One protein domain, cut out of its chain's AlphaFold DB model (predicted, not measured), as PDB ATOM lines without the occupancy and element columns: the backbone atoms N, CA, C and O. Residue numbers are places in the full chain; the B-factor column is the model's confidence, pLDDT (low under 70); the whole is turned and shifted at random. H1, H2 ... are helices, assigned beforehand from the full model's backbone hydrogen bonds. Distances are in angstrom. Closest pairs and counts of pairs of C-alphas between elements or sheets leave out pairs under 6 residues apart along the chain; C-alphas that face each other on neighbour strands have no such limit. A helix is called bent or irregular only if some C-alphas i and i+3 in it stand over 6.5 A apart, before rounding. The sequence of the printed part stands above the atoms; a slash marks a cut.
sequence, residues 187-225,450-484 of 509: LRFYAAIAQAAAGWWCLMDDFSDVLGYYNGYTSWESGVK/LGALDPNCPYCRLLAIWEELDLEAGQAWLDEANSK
ATOM      1  N   LEU A 187      18.012 -54.580  40.655       90.38
ATOM      2  CA  LEU A 187      18.399 -55.227  41.923       90.38
ATOM      3  C   LEU A 187      19.795 -54.796  42.414       90.38
ATOM      4  O   LEU A 187      20.016 -54.681  43.620       90.38
ATOM      5  N   ARG A 188      20.728 -54.533  41.487       91.00
ATOM      6  CA  ARG A 188      22.097 -54.101  41.812       91.00
ATOM      7  C   ARG A 188      22.112 -52.733  42.490       91.00
ATOM      8  O   ARG A 188      22.933 -52.527  43.376       91.00
ATOM      9  N   PHE A 189      21.187 -51.841  42.138       95.06
ATOM     10  CA  PHE A 189      21.070 -50.530  42.776       95.06
ATOM     11  C   PHE A 189      20.689 -50.661  44.256       95.06
ATOM     12  O   PHE A 189      21.346 -50.099  45.125       95.06
ATOM     13  N   TYR A 190      19.709 -51.507  44.580       96.38
ATOM     14  CA  TYR A 190      19.324 -51.770  45.975       96.38
ATOM     15  C   TYR A 190      20.439 -52.447  46.777       96.38
ATOM     16  O   TYR A 190      20.643 -52.122  47.947       96.38
ATOM     17  N   ALA A 191      21.195 -53.353  46.151       94.31
ATOM     18  CA  ALA A 191      22.388 -53.924  46.768       94.31
ATOM     19  C   ALA A 191      23.461 -52.851  47.037       94.31
ATOM     20  O   ALA A 191      24.066 -52.855  48.109       94.31
ATOM     21  N   ALA A 192      23.654 -51.907  46.108       95.19
ATOM     22  CA  ALA A 192      24.564 -50.778  46.282       95.19
ATOM     23  C   ALA A 192      24.127 -49.867  47.437       95.19
ATOM     24  O   ALA A 192      24.962 -49.505  48.262       95.19
ATOM     25  N   ILE A 193      22.828 -49.571  47.569       97.25
ATOM     26  CA  ILE A 193      22.288 -48.807  48.704       97.25
ATOM     27  C   ILE A 193      22.578 -49.519  50.028       97.25
ATOM     28  O   ILE A 193      23.089 -48.908  50.965       97.25
ATOM     29  N   ALA A 194      22.285 -50.820  50.111       96.44
ATOM     30  CA  ALA A 194      22.533 -51.601  51.320       96.44
ATOM     31  C   ALA A 194      24.021 -51.589  51.716       96.44
ATOM     32  O   ALA A 194      24.354 -51.524  52.901       96.44
ATOM     33  N   GLN A 195      24.918 -51.623  50.729       95.12
ATOM     34  CA  GLN A 195      26.359 -51.569  50.948       95.12
ATOM     35  C   GLN A 195      26.829 -50.170  51.384       95.12
ATOM     36  O   GLN A 195      27.592 -50.050  52.345       95.12
ATOM     37  N   ALA A 196      26.316 -49.118  50.741       95.81
ATOM     38  CA  ALA A 196      26.596 -47.728  51.089       95.81
ATOM     39  C   ALA A 196      26.137 -47.407  52.519       95.81
ATOM     40  O   ALA A 196      26.880 -46.796  53.285       95.81
ATOM     41  N   ALA A 197      24.975 -47.924  52.930       96.06
ATOM     42  CA  ALA A 197      24.472 -47.824  54.300       96.06
ATOM     43  C   ALA A 197      25.392 -48.499  55.336       96.06
ATOM     44  O   ALA A 197      25.431 -48.096  56.498       96.06
ATOM     45  N   ALA A 198      26.170 -49.502  54.918       94.94
ATOM     46  CA  ALA A 198      27.209 -50.130  55.734       94.94
ATOM     47  C   ALA A 198      28.565 -49.391  55.676       94.94
ATOM     48  O   ALA A 198      29.535 -49.846  56.284       94.94
ATOM     49  N   GLY A 199      28.647 -48.258  54.970       94.69
ATOM     50  CA  GLY A 199      29.849 -47.436  54.826       94.69
ATOM     51  C   GLY A 199      30.781 -47.857  53.689       94.69
ATOM     52  O   GLY A 199      31.944 -47.455  53.683       94.69
ATOM     53  N   TRP A 200      30.308 -48.671  52.741       93.94
ATOM     54  CA  TRP A 200      31.115 -49.152  51.622       93.94
ATOM     55  C   TRP A 200      30.435 -48.868  50.281       93.94
ATOM     56  O   TRP A 200      29.384 -49.421  49.979       93.94
ATOM     57  N   TRP A 201      31.057 -48.032  49.449       94.69
ATOM     58  CA  TRP A 201      30.386 -47.429  48.291       94.69
ATOM     59  C   TRP A 201      30.757 -48.035  46.938       94.69
ATOM     60  O   TRP A 201      30.258 -47.570  45.924       94.69
ATOM     61  N   CYS A 202      31.583 -49.081  46.878       93.31
ATOM     62  CA  CYS A 202      32.094 -49.580  45.595       93.31
ATOM     63  C   CYS A 202      31.029 -49.989  44.578       93.31
ATOM     64  O   CYS A 202      31.209 -49.731  43.397       93.31
ATOM     65  N   LEU A 203      29.922 -50.612  45.001       91.62
ATOM     66  CA  LEU A 203      28.840 -50.949  44.067       91.62
ATOM     67  C   LEU A 203      28.081 -49.717  43.553       91.62
ATOM     68  O   LEU A 203      27.338 -49.826  42.584       91.62
ATOM     69  N   MET A 204      28.243 -48.563  44.200       94.12
ATOM     70  CA  MET A 204      27.643 -47.305  43.766       94.12
ATOM     71  C   MET A 204      28.456 -46.622  42.657       94.12
ATOM     72  O   MET A 204      27.950 -45.700  42.030       94.12
ATOM     73  N   ASP A 205      29.671 -47.097  42.357       91.50
ATOM     74  CA  ASP A 205      30.482 -46.606  41.233       91.50
ATOM     75  C   ASP A 205      29.742 -46.763  39.890       91.50
ATOM     76  O   ASP A 205      29.730 -45.841  39.072       91.50
ATOM     77  N   ASP A 206      28.999 -47.869  39.721       88.94
ATOM     78  CA  ASP A 206      28.146 -48.118  38.545       88.94
ATOM     79  C   ASP A 206      26.978 -47.123  38.411       88.94
ATOM     80  O   ASP A 206      26.338 -47.052  37.362       88.94
ATOM     81  N   PHE A 207      26.674 -46.387  39.482       92.75
ATOM     82  CA  PHE A 207      25.589 -45.411  39.579       92.75
ATOM     83  C   PHE A 207      26.114 -44.017  39.957       92.75
ATOM     84  O   PHE A 207      25.362 -43.186  40.464       92.75
ATOM     85  N   SER A 208      27.399 -43.746  39.711       90.31
ATOM     86  CA  SER A 208      28.047 -42.465  40.025       90.31
ATOM     87  C   SER A 208      27.383 -41.272  39.331       90.31
ATOM     88  O   SER A 208      27.227 -40.214  39.938       90.31
ATOM     89  N   ASP A 209      26.878 -41.460  38.110       89.25
ATOM     90  CA  ASP A 209      26.084 -40.438  37.420       89.25
ATOM     91  C   ASP A 209      24.827 -40.063  38.222       89.25
ATOM     92  O   ASP A 209      24.492 -38.887  38.346       89.25
ATOM     93  N   VAL A 210      24.153 -41.044  38.830       90.19
ATOM     94  CA  VAL A 210      22.970 -40.793  39.663       90.19
ATOM     95  C   VAL A 210      23.360 -39.983  40.897       90.19
ATOM     96  O   VAL A 210      22.687 -39.003  41.206       90.19
ATOM     97  N   LEU A 211      24.464 -40.332  41.567       90.31
ATOM     98  CA  LEU A 211      24.949 -39.603  42.747       90.31
ATOM     99  C   LEU A 211      25.192 -38.116  42.462       90.31
ATOM    100  O   LEU A 211      24.852 -37.274  43.289       90.31
ATOM    101  N   GLY A 212      25.751 -37.789  41.294       87.69
ATOM    102  CA  GLY A 212      26.113 -36.415  40.941       87.69
ATOM    103  C   GLY A 212      24.930 -35.484  40.653       87.69
ATOM    104  O   GLY A 212      25.066 -34.269  40.804       87.69
ATOM    105  N   TYR A 213      23.780 -36.026  40.240       89.75
ATOM    106  CA  TYR A 213      22.613 -35.231  39.822       89.75
ATOM    107  C   TYR A 213      21.371 -35.419  40.706       89.75
ATOM    108  O   TYR A 213      20.383 -34.695  40.541       89.75
ATOM    109  N   TYR A 214      21.397 -36.367  41.642       93.94
ATOM    110  CA  TYR A 214      20.265 -36.638  42.516       93.94
ATOM    111  C   TYR A 214      20.054 -35.526  43.553       93.94
ATOM    112  O   TYR A 214      20.954 -35.177  44.310       93.94
ATOM    113  N   ASN A 215      18.837 -34.987  43.614       91.94
ATOM    114  CA  ASN A 215      18.429 -33.921  44.533       91.94
ATOM    115  C   ASN A 215      17.047 -34.220  45.157       91.94
ATOM    116  O   ASN A 215      16.254 -33.313  45.418       91.94
ATOM    117  N   GLY A 216      16.746 -35.508  45.354       92.19
ATOM    118  CA  GLY A 216      15.483 -36.026  45.893       92.19
ATOM    119  C   GLY A 216      14.658 -36.805  44.865       92.19
ATOM    120  O   GLY A 216      14.998 -36.836  43.684       92.19
ATOM    121  N   TYR A 217      13.553 -37.419  45.302       91.81
ATOM    122  CA  TYR A 217      12.741 -38.322  44.465       91.81
ATOM    123  C   TYR A 217      12.254 -37.710  43.137       91.81
ATOM    124  O   TYR A 217      12.033 -38.428  42.170       91.81
ATOM    125  N   THR A 218      12.132 -36.384  43.046       90.62
ATOM    126  CA  THR A 218      11.767 -35.688  41.799       90.62
ATOM    127  C   THR A 218      12.897 -35.636  40.765       90.62
ATOM    128  O   THR A 218      12.673 -35.185  39.647       90.62
ATOM    129  N   SER A 219      14.121 -36.023  41.140       90.69
ATOM    130  CA  SER A 219      15.280 -36.110  40.242       90.69
ATOM    131  C   SER A 219      15.288 -37.376  39.397       90.69
ATOM    132  O   SER A 219      16.034 -37.433  38.421       90.69
ATOM    133  N   TRP A 220      14.492 -38.386  39.752       89.12
ATOM    134  CA  TRP A 220      14.301 -39.537  38.885       89.12
ATOM    135  C   TRP A 220      13.626 -39.066  37.595       89.12
ATOM    136  O   TRP A 220      12.548 -38.472  37.627       89.12
ATOM    137  N   GLU A 221      14.277 -39.287  36.452       71.38
ATOM    138  CA  GLU A 221      13.665 -38.997  35.159       71.38
ATOM    139  C   GLU A 221      12.365 -39.802  35.009       71.38
ATOM    140  O   GLU A 221      12.222 -40.895  35.563       71.38
ATOM    141  N   SER A 222      11.418 -39.314  34.200       64.44
ATOM    142  CA  SER A 222      10.146 -40.000  33.911       64.44
ATOM    143  C   SER A 222      10.311 -41.281  33.065       64.44
ATOM    144  O   SER A 222       9.429 -41.624  32.281       64.44
ATOM    145  N   GLY A 223      11.463 -41.950  33.153       61.62
ATOM    146  CA  GLY A 223      11.851 -43.114  32.362       61.62
ATOM    147  C   GLY A 223      11.461 -44.459  32.975       61.62
ATOM    148  O   GLY A 223      11.592 -45.476  32.297       61.62
ATOM    149  N   VAL A 224      10.969 -44.485  34.220       70.31
ATOM    150  CA  VAL A 224      10.351 -45.695  34.780       70.31
ATOM    151  C   VAL A 224       9.062 -45.948  34.014       70.31
ATOM    152  O   VAL A 224       8.112 -45.164  34.093       70.31
ATOM    153  N   LYS A 225       9.048 -47.026  33.231       65.12
ATOM    154  CA  LYS A 225       7.882 -47.379  32.429       65.12
ATOM    155  C   LYS A 225       6.749 -47.738  33.379       65.12
ATOM    156  O   LYS A 225       6.921 -48.580  34.259       65.12
ATOM    157  N   LEU A 450       8.829 -40.233  49.688       95.19
ATOM    158  CA  LEU A 450       8.952 -41.062  50.899       95.19
ATOM    159  C   LEU A 450       7.607 -41.429  51.550       95.19
ATOM    160  O   LEU A 450       7.507 -42.466  52.203       95.19
ATOM    161  N   GLY A 451       6.579 -40.587  51.392       95.31
ATOM    162  CA  GLY A 451       5.263 -40.798  52.000       95.31
ATOM    163  C   GLY A 451       4.486 -41.987  51.430       95.31
ATOM    164  O   GLY A 451       3.596 -42.492  52.110       95.31
ATOM    165  N   ALA A 452       4.828 -42.444  50.222       95.56
ATOM    166  CA  ALA A 452       4.166 -43.561  49.547       95.56
ATOM    167  C   ALA A 452       4.906 -44.904  49.674       95.56
ATOM    168  O   ALA A 452       4.462 -45.910  49.125       95.56
ATOM    169  N   LEU A 453       6.028 -44.944  50.398       96.06
ATOM    170  CA  LEU A 453       6.790 -46.172  50.606       96.06
ATOM    171  C   LEU A 453       6.077 -47.123  51.581       96.06
ATOM    172  O   LEU A 453       5.702 -46.731  52.686       96.06
ATOM    173  N   ASP A 454       5.955 -48.399  51.204       96.19
ATOM    174  CA  ASP A 454       5.428 -49.439  52.094       96.19
ATOM    175  C   ASP A 454       6.503 -49.867  53.118       96.19
ATOM    176  O   ASP A 454       7.543 -50.410  52.725       96.19
ATOM    177  N   PRO A 455       6.278 -49.696  54.437       95.00
ATOM    178  CA  PRO A 455       7.243 -50.085  55.467       95.00
ATOM    179  C   PRO A 455       7.505 -51.600  55.543       95.00
ATOM    180  O   PRO A 455       8.532 -52.013  56.093       95.00
ATOM    181  N   ASN A 456       6.604 -52.432  55.014       94.75
ATOM    182  CA  ASN A 456       6.767 -53.886  54.987       94.75
ATOM    183  C   ASN A 456       7.610 -54.357  53.799       94.75
ATOM    184  O   ASN A 456       8.159 -55.460  53.833       94.75
ATOM    185  N   CYS A 457       7.763 -53.528  52.765       95.25
ATOM    186  CA  CYS A 457       8.569 -53.874  51.610       95.25
ATOM    187  C   CYS A 457      10.067 -53.659  51.908       95.25
ATOM    188  O   CYS A 457      10.490 -52.539  52.213       95.25
ATOM    189  N   PRO A 458      10.920 -54.696  51.790       95.38
ATOM    190  CA  PRO A 458      12.345 -54.561  52.082       95.38
ATOM    191  C   PRO A 458      13.049 -53.552  51.162       95.38
ATOM    192  O   PRO A 458      13.949 -52.853  51.617       95.38
ATOM    193  N   TYR A 459      12.612 -53.434  49.907       97.19
ATOM    194  CA  TYR A 459      13.189 -52.519  48.923       97.19
ATOM    195  C   TYR A 459      12.728 -51.072  49.121       97.19
ATOM    196  O   TYR A 459      13.542 -50.163  48.994       97.19
ATOM    197  N   CYS A 460      11.482 -50.844  49.550       97.94
ATOM    198  CA  CYS A 460      11.036 -49.522  49.997       97.94
ATOM    199  C   CYS A 460      11.864 -49.012  51.180       97.94
ATOM    200  O   CYS A 460      12.243 -47.847  51.199       97.94
ATOM    201  N   ARG A 461      12.216 -49.879  52.141       97.56
ATOM    202  CA  ARG A 461      13.112 -49.489  53.246       97.56
ATOM    203  C   ARG A 461      14.503 -49.091  52.758       97.56
ATOM    204  O   ARG A 461      15.087 -48.169  53.311       97.56
ATOM    205  N   LEU A 462      15.023 -49.758  51.727       97.69
ATOM    206  CA  LEU A 462      16.287 -49.360  51.107       97.69
ATOM    207  C   LEU A 462      16.159 -48.014  50.383       97.69
ATOM    208  O   LEU A 462      17.049 -47.192  50.534       97.69
ATOM    209  N   LEU A 463      15.053 -47.730  49.686       96.94
ATOM    210  CA  LEU A 463      14.832 -46.386  49.126       96.94
ATOM    211  C   LEU A 463      14.735 -45.313  50.208       96.94
ATOM    212  O   LEU A 463      15.304 -44.243  50.045       96.94
ATOM    213  N   ALA A 464      14.080 -45.605  51.331       97.44
ATOM    214  CA  ALA A 464      14.055 -44.675  52.454       97.44
ATOM    215  C   ALA A 464      15.472 -44.379  52.974       97.44
ATOM    216  O   ALA A 464      15.799 -43.228  53.228       97.44
ATOM    217  N   ILE A 465      16.331 -45.402  53.056       97.19
ATOM    218  CA  ILE A 465      17.745 -45.224  53.413       97.19
ATOM    219  C   ILE A 465      18.481 -44.398  52.355       97.19
ATOM    220  O   ILE A 465      19.236 -43.508  52.721       97.19
ATOM    221  N   TRP A 466      18.262 -44.662  51.062       96.44
ATOM    222  CA  TRP A 466      18.872 -43.900  49.966       96.44
ATOM    223  C   TRP A 466      18.618 -42.394  50.088       96.44
ATOM    224  O   TRP A 466      19.544 -41.608  49.932       96.44
ATOM    225  N   GLU A 467      17.395 -42.007  50.446       96.00
ATOM    226  CA  GLU A 467      17.002 -40.604  50.639       96.00
ATOM    227  C   GLU A 467      17.660 -39.946  51.863       96.00
ATOM    228  O   GLU A 467      17.697 -38.721  51.968       96.00
ATOM    229  N   GLU A 468      18.175 -40.747  52.798       96.12
ATOM    230  CA  GLU A 468      18.873 -40.293  54.005       96.12
ATOM    231  C   GLU A 468      20.405 -40.344  53.871       96.12
ATOM    232  O   GLU A 468      21.113 -39.838  54.747       96.12
ATOM    233  N   LEU A 469      20.940 -40.960  52.810       96.25
ATOM    234  CA  LEU A 469      22.383 -41.083  52.610       96.25
ATOM    235  C   LEU A 469      23.032 -39.723  52.310       96.25
ATOM    236  O   LEU A 469      22.509 -38.900  51.563       96.25
ATOM    237  N   ASP A 470      24.240 -39.525  52.840       95.69
ATOM    238  CA  ASP A 470      25.099 -38.395  52.478       95.69
ATOM    239  C   ASP A 470      25.763 -38.674  51.119       95.69
ATOM    240  O   ASP A 470      26.851 -39.251  51.036       95.69
ATOM    241  N   LEU A 471      25.053 -38.331  50.041       94.19
ATOM    242  CA  LEU A 471      25.487 -38.606  48.668       94.19
ATOM    243  C   LEU A 471      26.756 -37.827  48.290       94.19
ATOM    244  O   LEU A 471      27.578 -38.346  47.537       94.19
ATOM    245  N   GLU A 472      26.965 -36.630  48.854       94.12
ATOM    246  CA  GLU A 472      28.195 -35.852  48.653       94.12
ATOM    247  C   GLU A 472      29.403 -36.571  49.269       94.12
ATOM    248  O   GLU A 472      30.448 -36.704  48.625       94.12
ATOM    249  N   ALA A 473      29.258 -37.092  50.492       93.94
ATOM    250  CA  ALA A 473      30.292 -37.910  51.117       93.94
ATOM    251  C   ALA A 473      30.535 -39.219  50.349       93.94
ATOM    252  O   ALA A 473      31.684 -39.646  50.221       93.94
ATOM    253  N   GLY A 474      29.477 -39.837  49.813       94.62
ATOM    254  CA  GLY A 474      29.573 -41.020  48.955       94.62
ATOM    255  C   GLY A 474      30.364 -40.762  47.672       94.62
ATOM    256  O   GLY A 474      31.279 -41.520  47.352       94.62
ATOM    257  N   GLN A 475      30.083 -39.653  46.982       95.25
ATOM    258  CA  GLN A 475      30.824 -39.244  45.788       95.25
ATOM    259  C   GLN A 475      32.295 -38.952  46.112       95.25
ATOM    260  O   GLN A 475      33.187 -39.454  45.433       95.25
ATOM    261  N   ALA A 476      32.568 -38.213  47.192       95.19
ATOM    262  CA  ALA A 476      33.936 -37.932  47.624       95.19
ATOM    263  C   ALA A 476      34.712 -39.217  47.972       95.19
ATOM    264  O   ALA A 476      35.906 -39.324  47.686       95.19
ATOM    265  N   TRP A 477      34.036 -40.204  48.568       95.94
ATOM    266  CA  TRP A 477      34.616 -41.513  48.850       95.94
ATOM    267  C   TRP A 477      34.975 -42.263  47.563       95.94
ATOM    268  O   TRP A 477      36.067 -42.824  47.475       95.94
ATOM    269  N   LEU A 478      34.083 -42.258  46.567       95.50
ATOM    270  CA  LEU A 478      34.322 -42.888  45.265       95.50
ATOM    271  C   LEU A 478      35.481 -42.220  44.527       95.50
ATOM    272  O   LEU A 478      36.366 -42.915  44.034       95.50
ATOM    273  N   ASP A 479      35.537 -40.889  44.522       95.06
ATOM    274  CA  ASP A 479      36.639 -40.134  43.927       95.06
ATOM    275  C   ASP A 479      37.981 -40.491  44.596       95.06
ATOM    276  O   ASP A 479      38.991 -40.706  43.917       95.06
ATOM    277  N   GLU A 480      38.008 -40.623  45.930       95.44
ATOM    278  CA  GLU A 480      39.198 -41.072  46.658       95.44
ATOM    279  C   GLU A 480      39.566 -42.519  46.298       95.44
ATOM    280  O   GLU A 480      40.739 -42.811  46.043       95.44
ATOM    281  N   ALA A 481      38.592 -43.431  46.264       93.62
ATOM    282  CA  ALA A 481      38.811 -44.833  45.915       93.62
ATOM    283  C   ALA A 481      39.379 -44.975  44.496       93.62
ATOM    284  O   ALA A 481      40.409 -45.626  44.309       93.62
ATOM    285  N   ASN A 482      38.780 -44.283  43.527       92.31
ATOM    286  CA  ASN A 482      39.171 -44.296  42.119       92.31
ATOM    287  C   ASN A 482      40.493 -43.560  41.850       92.31
ATOM    288  O   ASN A 482      41.156 -43.835  40.849       92.31
ATOM    289  N   SER A 483      40.937 -42.680  42.757       95.00
ATOM    290  CA  SER A 483      42.280 -42.082  42.692       95.00
ATOM    291  C   SER A 483      43.410 -43.075  43.003       95.00
ATOM    292  O   SER A 483      44.571 -42.828  42.655       95.00
ATOM    293  N   LYS A 484      43.092 -44.200  43.657       94.62
ATOM    294  CA  LYS A 484      44.043 -45.258  44.013       94.62
ATOM    295  C   LYS A 484      44.093 -46.304  42.896       94.62
ATOM    296  O   LYS A 484      43.117 -46.540  42.192       94.62
TER     297      LYS A 484
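Overview. This is residues 187 to 225 and 450 to 484 of the 509 residues of an uncharacterized protein of Pontiella sulfatireligans (UniProt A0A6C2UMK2). What shape do these atoms make? Four short helices meet one after another at steep angles in the order H3, H1, H2, H4, with H1 and H2 about perpendicular in the middle and H3 and H4 toward opposite ends of the longest axis. Residues 214 to 225, which follow H2, form a long stretch with no named element on the side where H2 ends. What is it built of, and how large is it? The printed part has 74 residues with four named helices in the order H1, H2, H3, H4 and no named strand, and its class is all helix. It is compact, with a radius of gyration of the C-alphas of 12.6 A, yet elongated, spanning 40 by 25 by 19 A.

Arrangement. What does the first helix meet? H1, residues 187 to 197, touches H2, residues 202 to 213, which touches H1 with residues 202 to 207 alone; the closest C-alphas, those of Ala 192 and Leu 203, are 4.8 A apart, and the lines are about perpendicular at 89 degrees. H1 also touches H3, residues 458 to 468, at a steep tilt of 51 degrees, the same way, with the closest C-alphas, Ile 193 and Trp 466, 6.1 A apart. Where does the last helix stand? H4, residues 471 to 483, touches H2 at a steep tilt of 55 degrees, opposite ways, with the closest C-alphas, Leu 211 and Leu 471, 6.0 A apart. H4 is close to H1 but not clearly touching, the closest C-alphas, Ala 196 and Gly 474, being 7.6 A apart, while H3 is apart from H2 and from H4. Helix packing is mostly crossed, with 0 of 3 touching pairs at a shallow tilt. How regular are the backbones? In H1, H3 and H4 every O i to N i+4 pair is within hydrogen-bond range; in H2 it is 3 of 8, beside 7 of 9 O i to N i+3 pairs. H2 is irregular, with C-alphas 206 and 209 8.0 A apart.

Along the chain. Where do the first two helices run? H1 begins at C-alpha 187, (18.399, -55.227, 41.923), and measures 15.6 A from first to last C-alpha. H2 measures 18.1 A and ends at C-alpha 213, (22.613, -35.231, 39.822). And the last two? H3 measures 15.8 A. H4, the longest helix by residues with 13, measures 18.2 A and ends at C-alpha 483, (42.280, -42.082, 42.692).

Size, cuts and confidence. How far does it reach? The two C-alphas farthest apart, those of Ala 452 and Lys 484, are 40.3 A apart. Is the chain printed whole? Residues 226 to 449 are cut out, with 19.5 A between C-alphas 225 and 450; this is in the link across the cut, H2 to H3. The links H1 to H2 and H3 to H4 are tight. Where is the model unsure? The mean pLDDT of the printed part is 92.3, and residues 222 to 223 and residue 225 are under 70.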